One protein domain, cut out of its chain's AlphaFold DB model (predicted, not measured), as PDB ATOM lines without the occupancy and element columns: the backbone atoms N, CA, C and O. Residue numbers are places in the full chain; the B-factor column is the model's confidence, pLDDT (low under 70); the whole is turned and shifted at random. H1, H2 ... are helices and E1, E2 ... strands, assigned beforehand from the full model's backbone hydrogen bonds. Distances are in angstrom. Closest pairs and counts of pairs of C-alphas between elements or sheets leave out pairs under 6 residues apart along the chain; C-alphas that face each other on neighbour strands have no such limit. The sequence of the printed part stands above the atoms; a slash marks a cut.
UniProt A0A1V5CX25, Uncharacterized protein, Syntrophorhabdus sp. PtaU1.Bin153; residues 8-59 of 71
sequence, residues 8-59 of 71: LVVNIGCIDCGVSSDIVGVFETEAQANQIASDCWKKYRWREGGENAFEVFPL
ATOM      1  N   LEU A   8      22.241 100.193  85.001       97.38
ATOM      2  CA  LEU A   8      22.213  99.383  83.789       97.38
ATOM      3  C   LEU A   8      20.963  99.713  82.976       97.38
ATOM      4  O   LEU A   8      19.877  99.808  83.539       97.38
ATOM      5  N   VAL A   9      21.099  99.786  81.654       98.38
ATOM      6  CA  VAL A   9      19.967  99.676  80.724       98.38
ATOM      7  C   VAL A   9      20.032  98.304  80.070       98.38
ATOM      8  O   VAL A   9      21.053  97.950  79.477       98.38
ATOM      9  N   VAL A  10      18.949  97.541  80.167       97.88
ATOM     10  CA  VAL A  10      18.836  96.187  79.617       97.88
ATOM     11  C   VAL A  10      17.709  96.160  78.598       97.88
ATOM     12  O   VAL A  10      16.592  96.581  78.889       97.88
ATOM     13  N   ASN A  11      17.990  95.638  77.410       96.56
ATOM     14  CA  ASN A  11      16.956  95.149  76.519       96.56
ATOM     15  C   ASN A  11      16.548  93.757  77.003       96.56
ATOM     16  O   ASN A  11      17.352  92.827  76.975       96.56
ATOM     17  N   ILE A  12      15.317  93.610  77.474       93.12
ATOM     18  CA  ILE A  12      14.797  92.337  77.980       93.12
ATOM     19  C   ILE A  12      14.499  91.368  76.824       93.12
ATOM     20  O   ILE A  12      14.466  90.156  77.038       93.12
ATOM     21  N   GLY A  13      14.403  91.855  75.584       89.06
ATOM     22  CA  GLY A  13      14.093  91.035  74.418       89.06
ATOM     23  C   GLY A  13      12.730  90.336  74.521       89.06
ATOM     24  O   GLY A  13      11.887  90.676  75.351       89.06
ATOM     25  N   CYS A  14      12.512  89.352  73.653       88.62
ATOM     26  CA  CYS A  14      11.311  88.520  73.613       88.62
ATOM     27  C   CYS A  14      11.716  87.116  73.157       88.62
ATOM     28  O   CYS A  14      11.975  86.897  71.971       88.62
ATOM     29  N   ILE A  15      11.741  86.160  74.092       80.62
ATOM     30  CA  ILE A  15      12.122  84.764  73.820       80.62
ATOM     31  C   ILE A  15      11.205  84.152  72.753       80.62
ATOM     32  O   ILE A  15      11.695  83.565  71.789       80.62
ATOM     33  N   ASP A  16       9.892  84.365  72.872       84.62
ATOM     34  CA  ASP A  16       8.895  83.833  71.930       84.62
ATOM     35  C   ASP A  16       9.021  84.433  70.521       84.62
ATOM     36  O   ASP A  16       8.618  83.819  69.534       84.62
ATOM     37  N   CYS A  17       9.606  85.627  70.420       85.25
ATOM     38  CA  CYS A  17       9.809  86.349  69.171       85.25
ATOM     39  C   CYS A  17      11.224  86.157  68.594       85.25
ATOM     40  O   CYS A  17      11.516  86.683  67.524       85.25
ATOM     41  N   GLY A  18      12.118  85.455  69.305       82.69
ATOM     42  CA  GLY A  18      13.524  85.282  68.927       82.69
ATOM     43  C   GLY A  18      14.411  86.515  69.139       82.69
ATOM     44  O   GLY A  18      15.549  86.529  68.672       82.69
ATOM     45  N   VAL A  19      13.923  87.540  69.844       89.38
ATOM     46  CA  VAL A  19      14.693  88.751  70.157       89.38
ATOM     47  C   VAL A  19      15.534  88.487  71.402       89.38
ATOM     48  O   VAL A  19      14.996  88.186  72.468       89.38
ATOM     49  N   SER A  20      16.855  88.605  71.262       89.62
ATOM     50  CA  SER A  20      17.800  88.371  72.359       89.62
ATOM     51  C   SER A  20      17.793  89.515  73.370       89.62
ATOM     52  O   SER A  20      17.566  90.666  73.006       89.62
ATOM     53  N   SER A  21      18.073  89.195  74.633       93.44
ATOM     54  CA  SER A  21      18.325  90.204  75.663       93.44
ATOM     55  C   SER A  21      19.776  90.693  75.593       93.44
ATOM     56  O   SER A  21      20.688  89.896  75.360       93.44
ATOM     57  N   ASP A  22      20.009  91.982  75.840       94.44
ATOM     58  CA  ASP A  22      21.346  92.582  75.825       94.44
ATOM     59  C   ASP A  22      21.497  93.744  76.819       94.44
ATOM     60  O   ASP A  22      20.532  94.421  77.180       94.44
ATOM     61  N   ILE A  23      22.731  93.976  77.287       97.19
ATOM     62  CA  ILE A  23      23.071  95.172  78.066       97.19
ATOM     63  C   ILE A  23      23.328  96.304  77.076       97.19
ATOM     64  O   ILE A  23      24.315  96.285  76.342       97.19
ATOM     65  N   VAL A  24      22.467  97.317  77.106       97.25
ATOM     66  CA  VAL A  24      22.578  98.506  76.253       97.25
ATOM     67  C   VAL A  24      23.684  99.432  76.756       97.25
ATOM     68  O   VAL A  24      24.403 100.036  75.961       97.25
ATOM     69  N   GLY A  25      23.838  99.558  78.077       97.62
ATOM     70  CA  GLY A  25      24.889 100.380  78.670       97.62
ATOM     71  C   GLY A  25      24.831 100.478  80.191       97.62
ATOM     72  O   GLY A  25      23.889  99.999  80.824       97.62
ATOM     73  N   VAL A  26      25.852 101.126  80.756       97.31
ATOM     74  CA  VAL A  26      25.980 101.461  82.182       97.31
ATOM     75  C   VAL A  26      26.159 102.973  82.305       97.31
ATOM     76  O   VAL A  26      26.962 103.557  81.577       97.31
ATOM     77  N   PHE A  27      25.422 103.600  83.217       97.06
ATOM     78  CA  PHE A  27      25.355 105.051  83.385       97.06
ATOM     79  C   PHE A  27      25.560 105.448  84.844       97.06
ATOM     80  O   PHE A  27      25.216 104.703  85.761       97.06
ATOM     81  N   GLU A  28      26.092 106.648  85.063       95.56
ATOM     82  CA  GLU A  28      26.339 107.185  86.407       95.56
ATOM     83  C   GLU A  28      25.051 107.609  87.119       95.56
ATOM     84  O   GLU A  28      25.011 107.660  88.345       95.56
ATOM     85  N   THR A  29      23.994 107.934  86.367       96.00
ATOM     86  CA  THR A  29      22.732 108.432  86.927       96.00
ATOM     87  C   THR A  29      21.521 107.722  86.339       96.00
ATOM     88  O   THR A  29      21.480 107.394  85.150       96.00
ATOM     89  N   GLU A  30      20.488 107.559  87.164       96.50
ATOM     90  CA  GLU A  30      19.214 106.965  86.757       96.50
ATOM     91  C   GLU A  30      18.531 107.788  85.656       96.50
ATOM     92  O   GLU A  30      17.951 107.242  84.722       96.50
ATOM     93  N   ALA A  31      18.639 109.119  85.724       97.81
ATOM     94  CA  ALA A  31      18.064 110.023  84.731       97.81
ATOM     95  C   ALA A  31      18.671 109.811  83.334       97.81
ATOM     96  O   ALA A  31      17.936 109.762  82.347       97.81
ATOM     97  N   GLN A  32      19.997 109.643  83.240       97.88
ATOM     98  CA  GLN A  32      20.659 109.320  81.972       97.88
ATOM     99  C   GLN A  32      20.230 107.945  81.455       97.88
ATOM    100  O   GLN A  32      19.880 107.826  80.283       97.88
ATOM    101  N   ALA A  33      20.205 106.927  82.319       98.25
ATOM    102  CA  ALA A  33      19.773 105.583  81.943       98.25
ATOM    103  C   ALA A  33      18.325 105.571  81.418       98.25
ATOM    104  O   ALA A  33      18.063 105.024  80.347       98.25
ATOM    105  N   ASN A  34      17.405 106.253  82.106       98.44
ATOM    106  CA  ASN A  34      16.005 106.391  81.692       98.44
ATOM    107  C   ASN A  34      15.858 107.125  80.354       98.44
ATOM    108  O   ASN A  34      15.031 106.743  79.523       98.44
ATOM    109  N   GLN A  35      16.670 108.157  80.115       98.50
ATOM    110  CA  GLN A  35      16.676 108.851  78.830       98.50
ATOM    111  C   GLN A  35      17.099 107.907  77.694       98.50
ATOM    112  O   GLN A  35      16.409 107.829  76.677       98.50
ATOM    113  N   ILE A  36      18.177 107.136  77.885       98.50
ATOM    114  CA  ILE A  36      18.638 106.145  76.901       98.50
ATOM    115  C   ILE A  36      17.594 105.049  76.676       98.50
ATOM    116  O   ILE A  36      17.300 104.731  75.526       98.50
ATOM    117  N   ALA A  37      16.985 104.513  77.736       98.38
ATOM    118  CA  ALA A  37      15.923 103.515  77.624       98.38
ATOM    119  C   ALA A  37      14.726 104.050  76.814       98.38
ATOM    120  O   ALA A  37      14.243 103.378  75.900       98.38
ATOM    121  N   SER A  38      14.303 105.295  77.071       98.31
ATOM    122  CA  SER A  38      13.227 105.962  76.325       98.31
ATOM    123  C   SER A  38      13.557 106.121  74.840       98.31
ATOM    124  O   SER A  38      12.714 105.856  73.979       98.31
ATOM    125  N   ASP A  39      14.779 106.542  74.516       98.44
ATOM    126  CA  ASP A  39      15.195 106.757  73.131       98.44
ATOM    127  C   ASP A  39      15.390 105.436  72.377       98.44
ATOM    128  O   ASP A  39      14.982 105.324  71.215       98.44
ATOM    129  N   CYS A  40      15.907 104.405  73.050       97.38
ATOM    130  CA  CYS A  40      15.943 103.043  72.531       97.38
ATOM    131  C   CYS A  40      14.539 102.511  72.253       97.38
ATOM    132  O   CYS A  40      14.300 101.999  71.163       97.38
ATOM    133  N   TRP A  41      13.587 102.693  73.168       95.94
ATOM    134  CA  TRP A  41      12.208 102.263  72.954       95.94
ATOM    135  C   TRP A  41      11.586 102.954  71.736       95.94
ATOM    136  O   TRP A  41      11.088 102.287  70.833       95.94
ATOM    137  N   LYS A  42      11.693 104.284  71.625       96.75
ATOM    138  CA  LYS A  42      11.138 105.030  70.476       96.75
ATOM    139  C   LYS A  42      11.678 104.534  69.136       96.75
ATOM    140  O   LYS A  42      10.949 104.539  68.148       96.75
ATOM    141  N   LYS A  43      12.955 104.146  69.088       96.62
ATOM    142  CA  LYS A  43      13.640 103.778  67.844       96.62
ATOM    143  C   LYS A  43      13.596 102.282  67.534       96.62
ATOM    144  O   LYS A  43      13.569 101.910  66.364       96.62
ATOM    145  N   TYR A  44      13.621 101.438  68.560       94.88
ATOM    146  CA  TYR A  44      13.883 100.004  68.449       94.88
ATOM    147  C   TYR A  44      12.858  99.129  69.168       94.88
ATOM    148  O   TYR A  44      13.092  97.932  69.282       94.88
ATOM    149  N   ARG A  45      11.717  99.676  69.617       92.25
ATOM    150  CA  ARG A  45      10.634  98.866  70.204       92.25
ATOM    151  C   ARG A  45      10.277  97.657  69.339       92.25
ATOM    152  O   ARG A  45       9.983  96.609  69.888       92.25
ATOM    153  N   TRP A  46      10.297  97.786  68.013       91.62
ATOM    154  CA  TRP A  46      10.134  96.653  67.105       91.62
ATOM    155  C   TRP A  46      11.389  96.477  66.255       91.62
ATOM    156  O   TRP A  46      11.683  97.299  65.384       91.62
ATOM    157  N   ARG A  47      12.140  95.407  66.506       85.88
ATOM    158  CA  ARG A  47      13.401  95.094  65.828       85.88
ATOM    159  C   ARG A  47      13.575  93.578  65.785       85.88
ATOM    160  O   ARG A  47      13.062  92.874  66.644       85.88
ATOM    161  N   GLU A  48      14.273  93.077  64.763       83.19
ATOM    162  CA  GLU A  48      14.601  91.642  64.641       83.19
ATOM    163  C   GLU A  48      13.368  90.720  64.610       83.19
ATOM    164  O   GLU A  48      13.446  89.542  64.926       83.19
ATOM    165  N   GLY A  49      12.225  91.251  64.164       85.69
ATOM    166  CA  GLY A  49      10.985  90.486  64.031       85.69
ATOM    167  C   GLY A  49      10.135  90.408  65.303       85.69
ATOM    168  O   GLY A  49       9.083  89.779  65.251       85.69
ATOM    169  N   GLY A  50      10.529  91.075  66.394       88.88
ATOM    170  CA  GLY A  50       9.781  91.065  67.651       88.88
ATOM    171  C   GLY A  50       9.793  92.383  68.423       88.88
ATOM    172  O   GLY A  50      10.444  93.363  68.047       88.88
ATOM    173  N   GLU A  51       9.045  92.390  69.526       90.50
ATOM    174  CA  GLU A  51       9.005  93.509  70.465       90.50
ATOM    175  C   GLU A  51      10.219  93.475  71.407       90.50
ATOM    176  O   GLU A  51      10.659  92.416  71.853       90.50
ATOM    177  N   ASN A  52      10.771  94.653  71.680       93.75
ATOM    178  CA  ASN A  52      11.880  94.893  72.593       93.75
ATOM    179  C   ASN A  52      11.374  95.766  73.747       93.75
ATOM    180  O   ASN A  52      10.637  96.735  73.528       93.75
ATOM    181  N   ALA A  53      11.819  95.455  74.959       94.94
ATOM    182  CA  ALA A  53      11.543  96.231  76.162       94.94
ATOM    183  C   ALA A  53      12.868  96.692  76.771       94.94
ATOM    184  O   ALA A  53      13.768  95.879  76.962       94.94
ATOM    185  N   PHE A  54      12.990  97.988  77.054       97.06
ATOM    186  CA  PHE A  54      14.207  98.590  77.592       97.06
ATOM    187  C   PHE A  54      13.947  99.035  79.025       97.06
ATOM    188  O   PHE A  54      13.153  99.948  79.239       97.06
ATOM    189  N   GLU A  55      14.624  98.409  79.979       97.75
ATOM    190  CA  GLU A  55      14.418  98.629  81.411       97.75
ATOM    191  C   GLU A  55      15.706  99.085  82.095       97.75
ATOM    192  O   GLU A  55      16.816  98.732  81.679       97.75
ATOM    193  N   VAL A  56      15.547  99.881  83.152       97.94
ATOM    194  CA  VAL A  56      16.652 100.428  83.942       97.94
ATOM    195  C   VAL A  56      16.745  99.701  85.275       97.94
ATOM    196  O   VAL A  56      15.757  99.577  85.995       97.94
ATOM    197  N   PHE A  57      17.952  99.274  85.637       95.81
ATOM    198  CA  PHE A  57      18.228  98.618  86.913       95.81
ATOM    199  C   PHE A  57      19.420  99.266  87.615       95.81
ATOM    200  O   PHE A  57      20.372  99.670  86.948       95.81
ATOM    201  N   PRO A  58      19.441  99.335  88.955       94.88
ATOM    202  CA  PRO A  58      20.670  99.648  89.673       94.88
ATOM    203  C   PRO A  58      21.725  98.566  89.393       94.88
ATOM    204  O   PRO A  58      21.426  97.372  89.431       94.88
ATOM    205  N   LEU A  59      22.963  98.977  89.106       92.88
ATOM    206  CA  LEU A  59      24.098  98.066  88.975       92.88
ATOM    207  C   LEU A  59      24.330  97.374  90.331       92.88
ATOM    208  O   LEU A  59      24.552  98.075  91.325       92.88
TER     209      LEU A  59
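AT A GLANCE: This is residues 8 to 59 of the 71 residues of an uncharacterized protein of Syntrophorhabdus sp. PtaU1.Bin153 (UniProt A0A1V5CX25). A small three-stranded antiparallel sheet, in the order E2, E1, E3, has the helix H1 laid along one face, while its other face is bare. The loops of residues 12 to 21 and 45 to 53 reach past the strands at the same end of this two-layered body. The printed part has 52 residues, with one named helix and three named strands in the chain order E1, E2, H1, E3; the class is mixed, helices and strands. It is compact, with a radius of gyration of the C-alphas of 10.7 A, and has a flat outline spanning 32 by 20 by 10 A.

IN THESE COORDINATES: Strand E1, residues 8 to 11, begins with C-alpha 8 at (22.213, 99.383, 83.789). E2, residues 22 to 27, is 15.1 A long, and E3, residues 54 to 58, is 13.7 A long and ends with C-alpha 58 at (20.670, 99.648, 89.673). Helix H1, residues 30 to 44, is 20.3 A long.

HOW THE PARTS SIT: E1 is the inner strand. It forms a hairpin with E2, at 156 degrees between directions, with N 11 and O 22 2.8 A apart. E1 and E3 are antiparallel at 153 degrees, with N 8 and O 57 2.7 A apart. H1 is on the sheet at a height of 8.1 A, over E1 and only just over E3, on which 3 of its C-alphas fall. It runs along the strands, at 15 degrees to E1 on the local plane. The closest C-alphas of H1 and E3, those of Ala 37 and Phe 54, are 5.2 A apart. E2, H1 and E3 form a split strand-helix-strand unit, two strands running the same way with E1 between them, and its crossover is right-handed. In H1 every O i to N i+4 pair is within hydrogen-bond range.

THE WHOLE: The C-alphas farthest apart, of Asp 16 and Glu 28, are 32.5 A apart. The printed part has no cut and no long link. No printed residue is under pLDDT 70.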